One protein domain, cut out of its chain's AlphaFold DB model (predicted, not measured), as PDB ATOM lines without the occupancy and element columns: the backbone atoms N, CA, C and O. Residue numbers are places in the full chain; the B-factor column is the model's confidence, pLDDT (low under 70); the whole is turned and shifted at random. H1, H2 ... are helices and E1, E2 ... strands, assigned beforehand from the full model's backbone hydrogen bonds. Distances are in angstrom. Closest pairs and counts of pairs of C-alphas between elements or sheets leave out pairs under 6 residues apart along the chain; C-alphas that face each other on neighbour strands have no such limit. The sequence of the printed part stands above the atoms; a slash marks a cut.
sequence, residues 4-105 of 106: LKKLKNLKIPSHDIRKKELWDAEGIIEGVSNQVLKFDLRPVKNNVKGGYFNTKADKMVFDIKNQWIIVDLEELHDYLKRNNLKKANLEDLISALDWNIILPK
ATOM      1  N   LEU A   4     284.846 225.279 159.374       93.25
ATOM      2  CA  LEU A   4     284.055 226.462 159.726       93.25
ATOM      3  C   LEU A   4     282.824 226.653 158.829       93.25
ATOM      4  O   LEU A   4     281.835 227.225 159.266       93.25
ATOM      5  N   LYS A   5     282.858 226.142 157.589       92.75
ATOM      6  CA  LYS A   5     281.716 226.192 156.662       92.75
ATOM      7  C   LYS A   5     280.563 225.267 157.061       92.75
ATOM      8  O   LYS A   5     279.484 225.398 156.502       92.75
ATOM      9  N   LYS A   6     280.788 224.325 157.981       92.38
ATOM     10  CA  LYS A   6     279.757 223.434 158.532       92.38
ATOM     11  C   LYS A   6     279.066 224.033 159.767       92.38
ATOM     12  O   LYS A   6     278.185 223.392 160.335       92.38
ATOM     13  N   LEU A   7     279.477 225.233 160.193       93.94
ATOM     14  CA  LEU A   7     278.946 225.902 161.374       93.94
ATOM     15  C   LEU A   7     277.970 227.019 160.996       93.94
ATOM     16  O   LEU A   7     278.298 227.920 160.224       93.94
ATOM     17  N   LYS A   8     276.790 227.000 161.617       95.38
ATOM     18  CA  LYS A   8     275.880 228.146 161.703       95.38
ATOM     19  C   LYS A   8     276.257 229.024 162.889       95.38
ATOM     20  O   LYS A   8     276.776 228.529 163.888       95.38
ATOM     21  N   ASN A   9     275.956 230.318 162.782       94.31
ATOM     22  CA  ASN A   9     276.246 231.323 163.812       94.31
ATOM     23  C   ASN A   9     277.727 231.331 164.226       94.31
ATOM     24  O   ASN A   9     278.050 231.424 165.408       94.31
ATOM     25  N   LEU A  10     278.618 231.195 163.237       95.62
ATOM     26  CA  LEU A  10     280.055 231.122 163.459       95.62
ATOM     27  C   LEU A  10     280.563 232.359 164.206       95.62
ATOM     28  O   LEU A  10     280.410 233.490 163.743       95.62
ATOM     29  N   LYS A  11     281.274 232.116 165.303       96.25
ATOM     30  CA  LYS A  11     282.012 233.121 166.058       96.25
ATOM     31  C   LYS A  11     283.442 232.651 166.287       96.25
ATOM     32  O   LYS A  11     283.688 231.514 166.678       96.25
ATOM     33  N   ILE A  12     284.394 233.548 166.050       94.75
ATOM     34  CA  ILE A  12     285.820 233.309 166.285       94.75
ATOM     35  C   ILE A  12     286.228 234.085 167.543       94.75
ATOM     36  O   ILE A  12     285.882 235.267 167.654       94.75
ATOM     37  N   PRO A  13     286.926 233.461 168.510       93.44
ATOM     38  CA  PRO A  13     287.397 234.165 169.693       93.44
ATOM     39  C   PRO A  13     288.477 235.183 169.323       93.44
ATOM     40  O   PRO A  13     289.234 234.997 168.368       93.44
ATOM     41  N   SER A  14     288.602 236.242 170.126       93.75
ATOM     42  CA  SER A  14     289.765 237.126 170.039       93.75
ATOM     43  C   SER A  14     291.048 236.370 170.407       93.75
ATOM     44  O   SER A  14     291.013 235.319 171.053       93.75
ATOM     45  N   HIS A  15     292.201 236.920 170.027       90.44
ATOM     46  CA  HIS A  15     293.507 236.321 170.323       90.44
ATOM     47  C   HIS A  15     293.721 236.053 171.819       90.44
ATOM     48  O   HIS A  15     294.219 234.992 172.196       90.44
ATOM     49  N   ASP A  16     293.294 236.981 172.675       91.50
ATOM     50  CA  ASP A  16     293.456 236.867 174.126       91.50
ATOM     51  C   ASP A  16     292.561 235.774 174.720       91.50
ATOM     52  O   ASP A  16     293.019 234.973 175.538       91.50
ATOM     53  N   ILE A  17     291.309 235.675 174.254       89.88
ATOM     54  CA  ILE A  17     290.393 234.592 174.647       89.88
ATOM     55  C   ILE A  17     290.960 233.255 174.184       89.88
ATOM     56  O   ILE A  17     291.041 232.319 174.973       89.88
ATOM     57  N   ARG A  18     291.424 233.167 172.936       88.31
ATOM     58  CA  ARG A  18     291.986 231.937 172.375       88.31
ATOM     59  C   ARG A  18     293.196 231.440 173.165       88.31
ATOM     60  O   ARG A  18     293.318 230.242 173.391       88.31
ATOM     61  N   LYS A  19     294.067 232.338 173.640       86.25
ATOM     62  CA  LYS A  19     295.214 231.976 174.495       86.25
ATOM     63  C   LYS A  19     294.809 231.484 175.884       86.25
ATOM     64  O   LYS A  19     295.500 230.635 176.439       86.25
ATOM     65  N   LYS A  20     293.730 232.029 176.449       88.56
ATOM     66  CA  LYS A  20     293.270 231.710 177.809       88.56
ATOM     67  C   LYS A  20     292.364 230.479 177.854       88.56
ATOM     68  O   LYS A  20     292.477 229.666 178.764       88.56
ATOM     69  N   GLU A  21     291.455 230.367 176.895       90.12
ATOM     70  CA  GLU A  21     290.385 229.370 176.871       90.12
ATOM     71  C   GLU A  21     290.642 228.227 175.885       90.12
ATOM     72  O   GLU A  21     290.020 227.178 176.018       90.12
ATOM     73  N   LEU A  22     291.577 228.393 174.942       88.62
ATOM     74  CA  LEU A  22     292.081 227.335 174.056       88.62
ATOM     75  C   LEU A  22     291.022 226.671 173.149       88.62
ATOM     76  O   LEU A  22     291.192 225.514 172.762       88.62
ATOM     77  N   TRP A  23     289.954 227.388 172.790       92.62
ATOM     78  CA  TRP A  23     289.022 227.018 171.714       92.62
ATOM     79  C   TRP A  23     289.191 227.957 170.512       92.62
ATOM     80  O   TRP A  23     289.696 229.072 170.651       92.62
ATOM     81  N   ASP A  24     288.799 227.500 169.324       92.75
ATOM     82  CA  ASP A  24     289.127 228.151 168.048       92.75
ATOM     83  C   ASP A  24     287.903 228.672 167.285       92.75
ATOM     84  O   ASP A  24     288.022 229.630 166.521       92.75
ATOM     85  N   ALA A  25     286.738 228.055 167.478       95.19
ATOM     86  CA  ALA A  25     285.480 228.486 166.878       95.19
ATOM     87  C   ALA A  25     284.296 228.138 167.780       95.19
ATOM     88  O   ALA A  25     284.331 227.140 168.487       95.19
ATOM     89  N   GLU A  26     283.242 228.938 167.729       96.44
ATOM     90  CA  GLU A  26     281.957 228.680 168.372       96.44
ATOM     91  C   GLU A  26     280.873 228.687 167.293       96.44
ATOM     92  O   GLU A  26     280.928 229.489 166.356       96.44
ATOM     93  N   GLY A  27     279.915 227.771 167.383       96.12
ATOM     94  CA  GLY A  27     278.815 227.701 166.431       96.12
ATOM     95  C   GLY A  27     277.963 226.450 166.592       96.12
ATOM     96  O   GLY A  27     278.156 225.653 167.506       96.12
ATOM     97  N   ILE A  28     277.014 226.285 165.679       95.62
ATOM     98  CA  ILE A  28     276.085 225.153 165.641       95.62
ATOM     99  C   ILE A  28     276.441 224.284 164.438       95.62
ATOM    100  O   ILE A  28     276.488 224.791 163.318       95.62
ATOM    101  N   ILE A  29     276.670 222.984 164.637       93.44
ATOM    102  CA  ILE A  29     276.908 222.058 163.518       93.44
ATOM    103  C   ILE A  29     275.601 221.868 162.750       93.44
ATOM    104  O   ILE A  29     274.635 221.309 163.278       93.44
ATOM    105  N   GLU A  30     275.582 222.308 161.495       89.19
ATOM    106  CA  GLU A  30     274.399 222.202 160.648       89.19
ATOM    107  C   GLU A  30     273.974 220.740 160.447       89.19
ATOM    108  O   GLU A  30     274.786 219.881 160.108       89.19
ATOM    109  N   GLY A  31     272.682 220.464 160.653       86.56
ATOM    110  CA  GLY A  31     272.095 219.140 160.431       86.56
ATOM    111  C   GLY A  31     272.391 218.107 161.522       86.56
ATOM    112  O   GLY A  31     271.938 216.976 161.393       86.56
ATOM    113  N   VAL A  32     273.115 218.479 162.586       87.50
ATOM    114  CA  VAL A  32     273.460 217.560 163.686       87.50
ATOM    115  C   VAL A  32     272.839 217.983 165.013       87.50
ATOM    116  O   VAL A  32     272.292 217.149 165.726       87.50
ATOM    117  N   SER A  33     272.904 219.267 165.367       86.31
ATOM    118  CA  SER A  33     272.317 219.763 166.619       86.31
ATOM    119  C   SER A  33     271.833 221.203 166.477       86.31
ATOM    120  O   SER A  33     272.177 221.884 165.514       86.31
ATOM    121  N   ASN A  34     271.064 221.670 167.460       90.88
ATOM    122  CA  ASN A  34     270.697 223.083 167.612       90.88
ATOM    123  C   ASN A  34     271.504 223.778 168.723       90.88
ATOM    124  O   ASN A  34     271.211 224.914 169.086       90.88
ATOM    125  N   GLN A  35     272.501 223.093 169.287       93.56
ATOM    126  CA  GLN A  35     273.305 223.605 170.388       93.56
ATOM    127  C   GLN A  35     274.481 224.422 169.852       93.56
ATOM    128  O   GLN A  35     275.179 224.001 168.929       93.56
ATOM    129  N   VAL A  36     274.714 225.584 170.461       95.75
ATOM    130  CA  VAL A  36     275.938 226.360 170.244       95.75
ATOM    131  C   VAL A  36     277.058 225.708 171.048       95.75
ATOM    132  O   VAL A  36     276.933 225.549 172.260       95.75
ATOM    133  N   LEU A  37     278.131 225.321 170.365       95.75
ATOM    134  CA  LEU A  37     279.264 224.594 170.929       95.75
ATOM    135  C   LEU A  37     280.573 225.302 170.589       95.75
ATOM    136  O   LEU A  37     280.714 225.887 169.511       95.75
ATOM    137  N   LYS A  38     281.549 225.197 171.488       96.19
ATOM    138  CA  LYS A  38     282.934 225.621 171.282       96.19
ATOM    139  C   LYS A  38     283.778 224.457 170.774       96.19
ATOM    140  O   LYS A  38     283.773 223.367 171.343       96.19
ATOM    141  N   PHE A  39     284.554 224.714 169.731       94.25
ATOM    142  CA  PHE A  39     285.357 223.733 169.017       94.25
ATOM    143  C   PHE A  39     286.848 224.009 169.153       94.25
ATOM    144  O   PHE A  39     287.314 225.129 168.926       94.25
ATOM    145  N   ASP A  40     287.601 222.953 169.441       91.94
ATOM    146  CA  ASP A  40     289.052 222.905 169.308       91.94
ATOM    147  C   ASP A  40     289.438 222.354 167.927       91.94
ATOM    148  O   ASP A  40     289.253 221.170 167.618       91.94
ATOM    149  N   LEU A  41     290.009 223.232 167.106       90.81
ATOM    150  CA  LEU A  41     290.455 222.991 165.736       90.81
ATOM    151  C   LEU A  41     291.984 222.906 165.632       90.81
ATOM    152  O   LEU A  41     292.529 222.945 164.526       90.81
ATOM    153  N   ARG A  42     292.702 222.804 166.760       85.88
ATOM    154  CA  ARG A  42     294.163 222.687 166.760       85.88
ATOM    155  C   ARG A  42     294.593 221.472 165.928       85.88
ATOM    156  O   ARG A  42     293.971 220.410 166.037       85.88
ATOM    157  N   PRO A  43     295.649 221.600 165.107       79.62
ATOM    158  CA  PRO A  43     296.056 220.547 164.188       79.62
ATOM    159  C   PRO A  43     296.546 219.304 164.933       79.62
ATOM    160  O   PRO A  43     297.215 219.392 165.965       79.62
ATOM    161  N   VAL A  44     296.247 218.138 164.366       73.94
ATOM    162  CA  VAL A  44     296.799 216.854 164.808       73.94
ATOM    163  C   VAL A  44     298.271 216.787 164.384       73.94
ATOM    164  O   VAL A  44     298.591 217.083 163.234       73.94
ATOM    165  N   LYS A  45     299.181 216.386 165.281       68.38
ATOM    166  CA  LYS A  45     300.587 216.107 164.935       68.38
ATOM    167  C   LYS A  45     300.861 214.614 165.121       68.38
ATOM    168  O   LYS A  45     300.696 214.100 166.218       68.38
ATOM    169  N   ASN A  46     301.301 213.921 164.070       64.75
ATOM    170  CA  ASN A  46     301.606 212.479 164.092       64.75
ATOM    171  C   ASN A  46     300.432 211.599 164.577       64.75
ATOM    172  O   ASN A  46     300.628 210.759 165.447       64.75
ATOM    173  N   ASN A  47     299.209 211.821 164.072       62.41
ATOM    174  CA  ASN A  47     297.971 211.116 164.481       62.41
ATOM    175  C   ASN A  47     297.613 211.216 165.971       62.41
ATOM    176  O   ASN A  47     296.687 210.567 166.450       62.41
ATOM    177  N   VAL A  48     298.309 212.083 166.698       61.31
ATOM    178  CA  VAL A  48     298.088 212.332 168.109       61.31
ATOM    179  C   VAL A  48     297.776 213.811 168.271       61.31
ATOM    180  O   VAL A  48     298.575 214.690 167.930       61.31
ATOM    181  N   LYS A  49     296.612 214.130 168.836       66.44
ATOM    182  CA  LYS A  49     296.419 215.459 169.423       66.44
ATOM    183  C   LYS A  49     297.144 215.472 170.763       66.44
ATOM    184  O   LYS A  49     296.578 215.206 171.813       66.44
ATOM    185  N   GLY A  50     298.455 215.691 170.707       54.72
ATOM    186  CA  GLY A  50     299.292 215.849 171.888       54.72
ATOM    187  C   GLY A  50     299.247 217.297 172.358       54.72
ATOM    188  O   GLY A  50     299.664 218.186 171.618       54.72
ATOM    189  N   GLY A  51     298.764 217.543 173.577       58.78
ATOM    190  CA  GLY A  51     298.718 218.884 174.154       58.78
ATOM    191  C   GLY A  51     297.835 218.982 175.396       58.78
ATOM    192  O   GLY A  51     297.471 217.978 176.003       58.78
ATOM    193  N   TYR A  52     297.497 220.215 175.771       59.12
ATOM    194  CA  TYR A  52     296.564 220.497 176.857       59.12
ATOM    195  C   TYR A  52     295.140 220.146 176.419       59.12
ATOM    196  O   TYR A  52     294.527 220.912 175.674       59.12
ATOM    197  N   PHE A  53     294.613 219.017 176.899       70.69
ATOM    198  CA  PHE A  53     293.173 218.734 176.853       70.69
ATOM    199  C   PHE A  53     292.380 219.665 177.788       70.69
ATOM    200  O   PHE A  53     291.187 219.852 177.606       70.69
ATOM    201  N   ASN A  54     293.071 220.358 178.704       75.75
ATOM    202  CA  ASN A  54     292.529 221.438 179.526       75.75
ATOM    203  C   ASN A  54     292.213 222.700 178.693       75.75
ATOM    204  O   ASN A  54     292.870 223.732 178.817       75.75
ATOM    205  N   THR A  55     291.243 222.584 177.795       85.25
ATOM    206  CA  THR A  55     290.620 223.665 177.032       85.25
ATOM    207  C   THR A  55     289.182 223.855 177.519       85.25
ATOM    208  O   THR A  55     288.597 222.965 178.131       85.25
ATOM    209  N   LYS A  56     288.615 225.037 177.272       90.81
ATOM    210  CA  LYS A  56     287.193 225.341 177.484       90.81
ATOM    211  C   LYS A  56     286.337 225.031 176.249       90.81
ATOM    212  O   LYS A  56     285.217 225.523 176.157       90.81
ATOM    213  N   ALA A  57     286.877 224.284 175.285       92.50
ATOM    214  CA  ALA A  57     286.104 223.727 174.185       92.50
ATOM    215  C   ALA A  57     285.162 222.623 174.685       92.50
ATOM    216  O   ALA A  57     285.540 221.825 175.537       92.50
ATOM    217  N   ASP A  58     283.971 222.546 174.095       94.25
ATOM    218  CA  ASP A  58     283.014 221.464 174.347       94.25
ATOM    219  C   ASP A  58     283.323 220.244 173.470       94.25
ATOM    220  O   ASP A  58     283.070 219.102 173.851       94.25
ATOM    221  N   LYS A  59     283.843 220.492 172.261       93.25
ATOM    222  CA  LYS A  59     284.114 219.472 171.244       93.25
ATOM    223  C   LYS A  59     285.494 219.641 170.615       93.25
ATOM    224  O   LYS A  59     285.971 220.756 170.405       93.25
ATOM    225  N   MET A  60     286.129 218.527 170.263       90.94
ATOM    226  CA  MET A  60     287.443 218.507 169.619       90.94
ATOM    227  C   MET A  60     287.308 217.958 168.209       90.94
ATOM    228  O   MET A  60     286.754 216.882 168.010       90.94
ATOM    229  N   VAL A  61     287.838 218.689 167.227       91.38
ATOM    230  CA  VAL A  61     287.720 218.320 165.815       91.38
ATOM    231  C   VAL A  61     289.041 217.771 165.302       91.38
ATOM    232  O   VAL A  61     290.065 218.459 165.303       91.38
ATOM    233  N   PHE A  62     289.018 216.535 164.833       88.94
ATOM    234  CA  PHE A  62     290.096 215.906 164.094       88.94
ATOM    235  C   PHE A  62     289.869 216.130 162.607       88.94
ATOM    236  O   PHE A  62     288.932 215.605 162.006       88.94
ATOM    237  N   ASP A  63     290.742 216.937 162.016       88.31
ATOM    238  CA  ASP A  63     290.790 217.147 160.579       88.31
ATOM    239  C   ASP A  63     291.636 216.031 159.944       88.31
ATOM    240  O   ASP A  63     292.862 216.028 160.053       88.31
ATOM    241  N   ILE A  64     290.967 215.055 159.325       86.75
ATOM    242  CA  ILE A  64     291.607 213.961 158.582       86.75
ATOM    243  C   ILE A  64     291.264 214.060 157.095       86.75
ATOM    244  O   ILE A  64     290.384 214.819 156.695       86.75
ATOM    245  N   LYS A  65     291.972 213.323 156.232       86.25
ATOM    246  CA  LYS A  65     291.982 213.553 154.773       86.25
ATOM    247  C   LYS A  65     290.593 213.779 154.147       86.25
ATOM    248  O   LYS A  65     290.411 214.777 153.455       86.25
ATOM    249  N   ASN A  66     289.618 212.918 154.448       89.44
ATOM    250  CA  ASN A  66     288.312 212.901 153.770       89.44
ATOM    251  C   ASN A  66     287.131 213.367 154.640       89.44
ATOM    252  O   ASN A  66     286.022 213.533 154.138       89.44
ATOM    253  N   GLN A  67     287.345 213.578 155.936       91.44
ATOM    254  CA  GLN A  67     286.267 213.849 156.885       91.44
ATOM    255  C   GLN A  67     286.776 214.633 158.095       91.44
ATOM    256  O   GLN A  67     287.982 214.737 158.328       91.44
ATOM    257  N   TRP A  68     285.845 215.185 158.858       91.81
ATOM    258  CA  TRP A  68     286.086 215.701 160.195       91.81
ATOM    259  C   TRP A  68     285.465 214.753 161.202       91.81
ATOM    260  O   TRP A  68     284.320 214.341 161.029       91.81
ATOM    261  N   ILE A  69     286.217 214.428 162.244       91.31
ATOM    262  CA  ILE A  69     285.720 213.626 163.359       91.31
ATOM    263  C   ILE A  69     285.646 214.537 164.568       91.31
ATOM    264  O   ILE A  69     286.636 215.163 164.938       91.31
ATOM    265  N   ILE A  70     284.461 214.659 165.140       92.12
ATOM    266  CA  ILE A  70     284.178 215.534 166.266       92.12
ATOM    267  C   ILE A  70     283.922 214.636 167.461       92.12
ATOM    268  O   ILE A  70     283.012 213.812 167.412       92.12
ATOM    269  N   VAL A  71     284.711 214.815 168.513       91.25
ATOM    270  CA  VAL A  71     284.587 214.038 169.747       91.25
ATOM    271  C   VAL A  71     284.181 214.942 170.900       91.25
ATOM    272  O   VAL A  71     284.501 216.141 170.906       91.25
ATOM    273  N   ASP A  72     283.485 214.364 171.871       91.25
ATOM    274  CA  ASP A  72     283.168 215.029 173.127       91.25
ATOM    275  C   ASP A  72     284.402 215.156 174.036       91.25
ATOM    276  O   ASP A  72     285.147 214.193 174.226       91.25
ATOM    277  N   LEU A  73     284.673 216.361 174.560       89.62
ATOM    278  CA  LEU A  73     285.841 216.565 175.424       89.62
ATOM    279  C   LEU A  73     285.666 216.005 176.830       89.62
ATOM    280  O   LEU A  73     286.664 215.619 177.439       89.62
ATOM    281  N   GLU A  74     284.455 216.033 177.378       90.19
ATOM    282  CA  GLU A  74     284.188 215.477 178.701       90.19
ATOM    283  C   GLU A  74     284.421 213.968 178.661       90.19
ATOM    284  O   GLU A  74     285.192 213.436 179.463       90.19
ATOM    285  N   GLU A  75     283.887 213.317 177.631       90.69
ATOM    286  CA  GLU A  75     284.084 211.894 177.397       90.69
ATOM    287  C   GLU A  75     285.556 211.539 177.133       90.69
ATOM    288  O   GLU A  75     286.104 210.613 177.737       90.69
ATOM    289  N   LEU A  76     286.244 212.329 176.299       88.56
ATOM    290  CA  LEU A  76     287.680 212.180 176.059       88.56
ATOM    291  C   LEU A  76     288.485 212.284 177.362       88.56
ATOM    292  O   LEU A  76     289.389 211.481 177.599       88.56
ATOM    293  N   HIS A  77     288.189 213.266 178.214       86.69
ATOM    294  CA  HIS A  77     288.872 213.421 179.496       86.69
ATOM    295  C   HIS A  77     288.645 212.232 180.417       86.69
ATOM    296  O   HIS A  77     289.587 211.774 181.066       86.69
ATOM    297  N   ASP A  78     287.416 211.743 180.478       89.50
ATOM    298  CA  ASP A  78     287.057 210.580 181.269       89.50
ATOM    299  C   ASP A  78     287.775 209.323 180.783       89.50
ATOM    300  O   ASP A  78     288.378 208.613 181.591       89.50
ATOM    301  N   TYR A  79     287.810 209.095 179.470       88.94
ATOM    302  CA  TYR A  79     288.574 208.012 178.862       88.94
ATOM    303  C   TYR A  79     290.066 208.098 179.215       88.94
ATOM    304  O   TYR A  79     290.658 207.121 179.681       88.94
ATOM    305  N   LEU A  80     290.677 209.276 179.055       86.44
ATOM    306  CA  LEU A  80     292.092 209.486 179.368       86.44
ATOM    307  C   LEU A  80     292.394 209.244 180.854       86.44
ATOM    308  O   LEU A  80     293.403 208.614 181.174       86.44
ATOM    309  N   LYS A  81     291.520 209.700 181.763       87.12
ATOM    310  CA  LYS A  81     291.661 209.487 183.214       87.12
ATOM    311  C   LYS A  81     291.542 208.013 183.586       87.12
ATOM    312  O   LYS A  81     292.409 207.508 184.295       87.12
ATOM    313  N   ARG A  82     290.504 207.322 183.101       89.44
ATOM    314  CA  ARG A  82     290.251 205.901 183.405       89.44
ATOM    315  C   ARG A  82     291.403 205.004 182.946       89.44
ATOM    316  O   ARG A  82     291.724 204.039 183.627       89.44
ATOM    317  N   ASN A  83     292.054 205.361 181.839       86.75
ATOM    318  CA  ASN A  83     293.152 204.588 181.255       86.75
ATOM    319  C   ASN A  83     294.556 205.121 181.617       86.75
ATOM    320  O   ASN A  83     295.555 204.594 181.132       86.75
ATOM    321  N   ASN A  84     294.658 206.164 182.455       84.50
ATOM    322  CA  ASN A  84     295.914 206.838 182.822       84.50
ATOM    323  C   ASN A  84     296.769 207.267 181.605       84.50
ATOM    324  O   ASN A  84     298.001 207.180 181.600       84.50
ATOM    325  N   LEU A  85     296.101 207.729 180.546       81.81
ATOM    326  CA  LEU A  85     296.727 208.126 179.290       81.81
ATOM    327  C   LEU A  85     296.969 209.636 179.261       81.81
ATOM    328  O   LEU A  85     296.105 210.441 179.595       81.81
ATOM    329  N   LYS A  86     298.153 210.043 178.789       72.56
ATOM    330  CA  LYS A  86     298.482 211.463 178.536       72.56
ATOM    331  C   LYS A  86     298.253 211.886 177.086       72.56
ATOM    332  O   LYS A  86     298.358 213.065 176.760       72.56
ATOM    333  N   LYS A  87     298.036 210.914 176.204       71.81
ATOM    334  CA  LYS A  87     297.861 211.057 174.759       71.81
ATOM    335  C   LYS A  87     296.956 209.918 174.305       71.81
ATOM    336  O   LYS A  87     297.095 208.817 174.826       71.81
ATOM    337  N   ALA A  88     296.093 210.175 173.332       70.94
ATOM    338  CA  ALA A  88     295.289 209.138 172.701       70.94
ATOM    339  C   ALA A  88     295.432 209.211 171.179       70.94
ATOM    340  O   ALA A  88     295.566 210.302 170.610       70.94
ATOM    341  N   ASN A  89     295.454 208.036 170.551       76.94
ATOM    342  CA  ASN A  89     295.342 207.886 169.108       76.94
ATOM    343  C   ASN A  89     293.867 208.047 168.718       76.94
ATOM    344  O   ASN A  89     292.976 207.601 169.436       76.94
ATOM    345  N   LEU A  90     293.610 208.696 167.587       77.88
ATOM    346  CA  LEU A  90     292.269 208.899 167.053       77.88
ATOM    347  C   LEU A  90     291.500 207.581 166.848       77.88
ATOM    348  O   LEU A  90     290.308 207.541 167.123       77.88
ATOM    349  N   GLU A  91     292.158 206.515 166.394       81.50
ATOM    350  CA  GLU A  91     291.500 205.218 166.149       81.50
ATOM    351  C   GLU A  91     290.965 204.587 167.443       81.50
ATOM    352  O   GLU A  91     289.821 204.124 167.486       81.50
ATOM    353  N   ASP A  92     291.757 204.657 168.515       81.25
ATOM    354  CA  ASP A  92     291.356 204.187 169.842       81.25
ATOM    355  C   ASP A  92     290.186 205.018 170.378       81.25
ATOM    356  O   ASP A  92     289.238 204.471 170.929       81.25
ATOM    357  N   LEU A  93     290.220 206.342 170.174       82.06
ATOM    358  CA  LEU A  93     289.149 207.241 170.609       82.06
ATOM    359  C   LEU A  93     287.835 206.978 169.878       82.06
ATOM    360  O   LEU A  93     286.795 206.914 170.518       82.06
ATOM    361  N   ILE A  94     287.864 206.793 168.558       82.88
ATOM    362  CA  ILE A  94     286.642 206.503 167.788       82.88
ATOM    363  C   ILE A  94     285.994 205.200 168.262       82.88
ATOM    364  O   ILE A  94     284.773 205.087 168.254       82.88
ATOM    365  N   SER A  95     286.810 204.222 168.660       84.25
ATOM    366  CA  SER A  95     286.331 202.913 169.107       84.25
ATOM    367  C   SER A  95     285.877 202.903 170.570       84.25
ATOM    368  O   SER A  95     285.068 202.058 170.941       84.25
ATOM    369  N   ALA A  96     286.422 203.795 171.403       84.25
ATOM    370  CA  ALA A  96     286.189 203.813 172.847       84.25
ATOM    371  C   ALA A  96     285.198 204.884 173.322       84.25
ATOM    372  O   ALA A  96     284.685 204.758 174.431       84.25
ATOM    373  N   LEU A  97     284.983 205.942 172.535       87.56
ATOM    374  CA  LEU A  97     284.018 206.993 172.840       87.56
ATOM    375  C   LEU A  97     282.661 206.644 172.213       87.56
ATOM    376  O   LEU A  97     282.577 206.352 171.019       87.56
ATOM    377  N   ASP A  98     281.609 206.718 173.013       84.00
ATOM    378  CA  ASP A  98     280.216 206.523 172.633       84.00
ATOM    379  C   ASP A  98     279.726 207.662 171.726       84.00
ATOM    380  O   ASP A  98     278.894 207.438 170.839       84.00
ATOM    381  N   TRP A  99     280.240 208.889 171.907       85.06
ATOM    382  CA  TRP A  99     279.785 210.058 171.159       85.06
ATOM    383  C   TRP A  99     280.829 210.617 170.186       85.06
ATOM    384  O   TRP A  99     281.643 211.486 170.510       85.06
ATOM    385  N   ASN A 100     280.724 210.194 168.923       88.25
ATOM    386  CA  ASN A 100     281.536 210.701 167.817       88.25
ATOM    387  C   ASN A 100     280.656 211.141 166.639       88.25
ATOM    388  O   ASN A 100     279.799 210.391 166.175       88.25
ATOM    389  N   ILE A 101     280.898 212.337 166.097       90.38
ATOM    390  CA  ILE A 101     280.234 212.816 164.875       90.38
ATOM    391  C   ILE A 101     281.238 212.798 163.727       90.38
ATOM    392  O   ILE A 101     282.307 213.403 163.813       90.38
ATOM    393  N   ILE A 102     280.865 212.152 162.624       91.50
ATOM    394  CA  ILE A 102     281.661 212.103 161.398       91.50
ATOM    395  C   ILE A 102     281.007 213.001 160.350       91.50
ATOM    396  O   ILE A 102     279.873 212.766 159.937       91.50
ATOM    397  N   LEU A 103     281.729 214.028 159.900       91.31
ATOM    398  CA  LEU A 103     281.278 214.938 158.849       91.31
ATOM    399  C   LEU A 103     282.133 214.779 157.585       91.31
ATOM    400  O   LEU A 103     283.344 215.008 157.645       91.31
ATOM    401  N   PRO A 104     281.546 214.467 156.420       90.81
ATOM    402  CA  PRO A 104     282.295 214.372 155.172       90.81
ATOM    403  C   PRO A 104     282.755 215.752 154.669       90.81
ATOM    404  O   PRO A 104     282.067 216.764 154.848       90.81
ATOM    405  N   LYS A 105     283.915 215.787 154.000       88.62
ATOM    406  CA  LYS A 105     284.501 217.006 153.395       88.62
ATOM    407  C   LYS A 105     283.987 217.346 151.996       88.62
ATOM    408  O   LYS A 105     284.449 218.343 151.433       88.62
TER     409      LYS A 105
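AT A GLANCE: This is residues 4 to 105 of the 106 residues of an uncharacterized protein of Maricaulis sp (UniProt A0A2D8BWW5). A strongly twisted sheet of six strands curls like part of a barrel, and its two halves, E1 E2 E3 and E4 E5 E6, join through a short pairing of E3 with E4. H2 and H3 gather by the E4 E5 E6 half, while H1 lies off the sheet near the other end of the domain, between E1 and E2 in the chain. The printed part has 102 residues, with three named helices and six named strands in the order E1 H1 E2 E3 E4 E5 H2 H3 E6; the class is mixed, helices and strands. The sheet's order is E1 E2 E3 E4 E5 E6, mixed, with E3 and E4 parallel. The whole is compact and rounded, with a radius of gyration of the C-alphas of 13.2 A and spans of 36 by 31 by 24 A.

HOW THE PARTS SIT: Begin at edge strand E1, residues 7 to 11, antiparallel to E2, residues 25 to 29; look at N 8 and O 28, 2.8 A apart. H1, residues 15 to 21, between them in the chain, is not on the sheet. E2 forms a hairpin with E3, residues 37 to 40, where N 39 and O 25 are 2.7 A apart. E3 is staggered: residues 37 to 39 pair with E2, and residues 39 to 40 with E4, residues 59 to 64, which is parallel to it; N 40 and O 59 are 2.9 A apart. E4 and E5, residues 67 to 72, form a hairpin, with N 62 and O 69 at 2.8 A. H2, residues 73 to 82, is on the sheet; the C-alphas of Lys 59 in E4 and Leu 73 in H2, the closest, are 5.4 A apart. H3, residues 90 to 96, only grazes the sheet with residues 90 to 94. H2 and H3 are close but not clearly touching and about perpendicular at 79 degrees; their closest C-alphas, Leu 76 and Leu 93, are 7.5 A apart. Edge strand E6, residues 100 to 104, is antiparallel to E5, with N 68 and O 103 at 2.8 A. In H1, H2 and H3 every O i to N i+4 pair is within hydrogen-bond range.

IN THESE COORDINATES: Find C-alpha 7 at (278.946, 225.902, 161.374), where E1 begins its 9.1 A. H1 covers 10.0 A, E2 11.2 A and E3 10.1 A. E4 covers 15.7 A and E5 16.6 A. From C-alpha 73 at (285.841, 216.565, 175.424) H2 runs 14.0 A; H3 covers 9.8 A. E6 runs 13.2 A to C-alpha 104 at (282.295, 214.372, 155.172).

THE WHOLE: The C-alphas farthest apart, of Asn 9 and Asn 84, are 36.7 A apart. The printed part has no cut. The long link is E3 to E4, residues 41 to 58; within it residues 45 to 52 have pLDDT under 70, against a mean of 86.5 for the printed part.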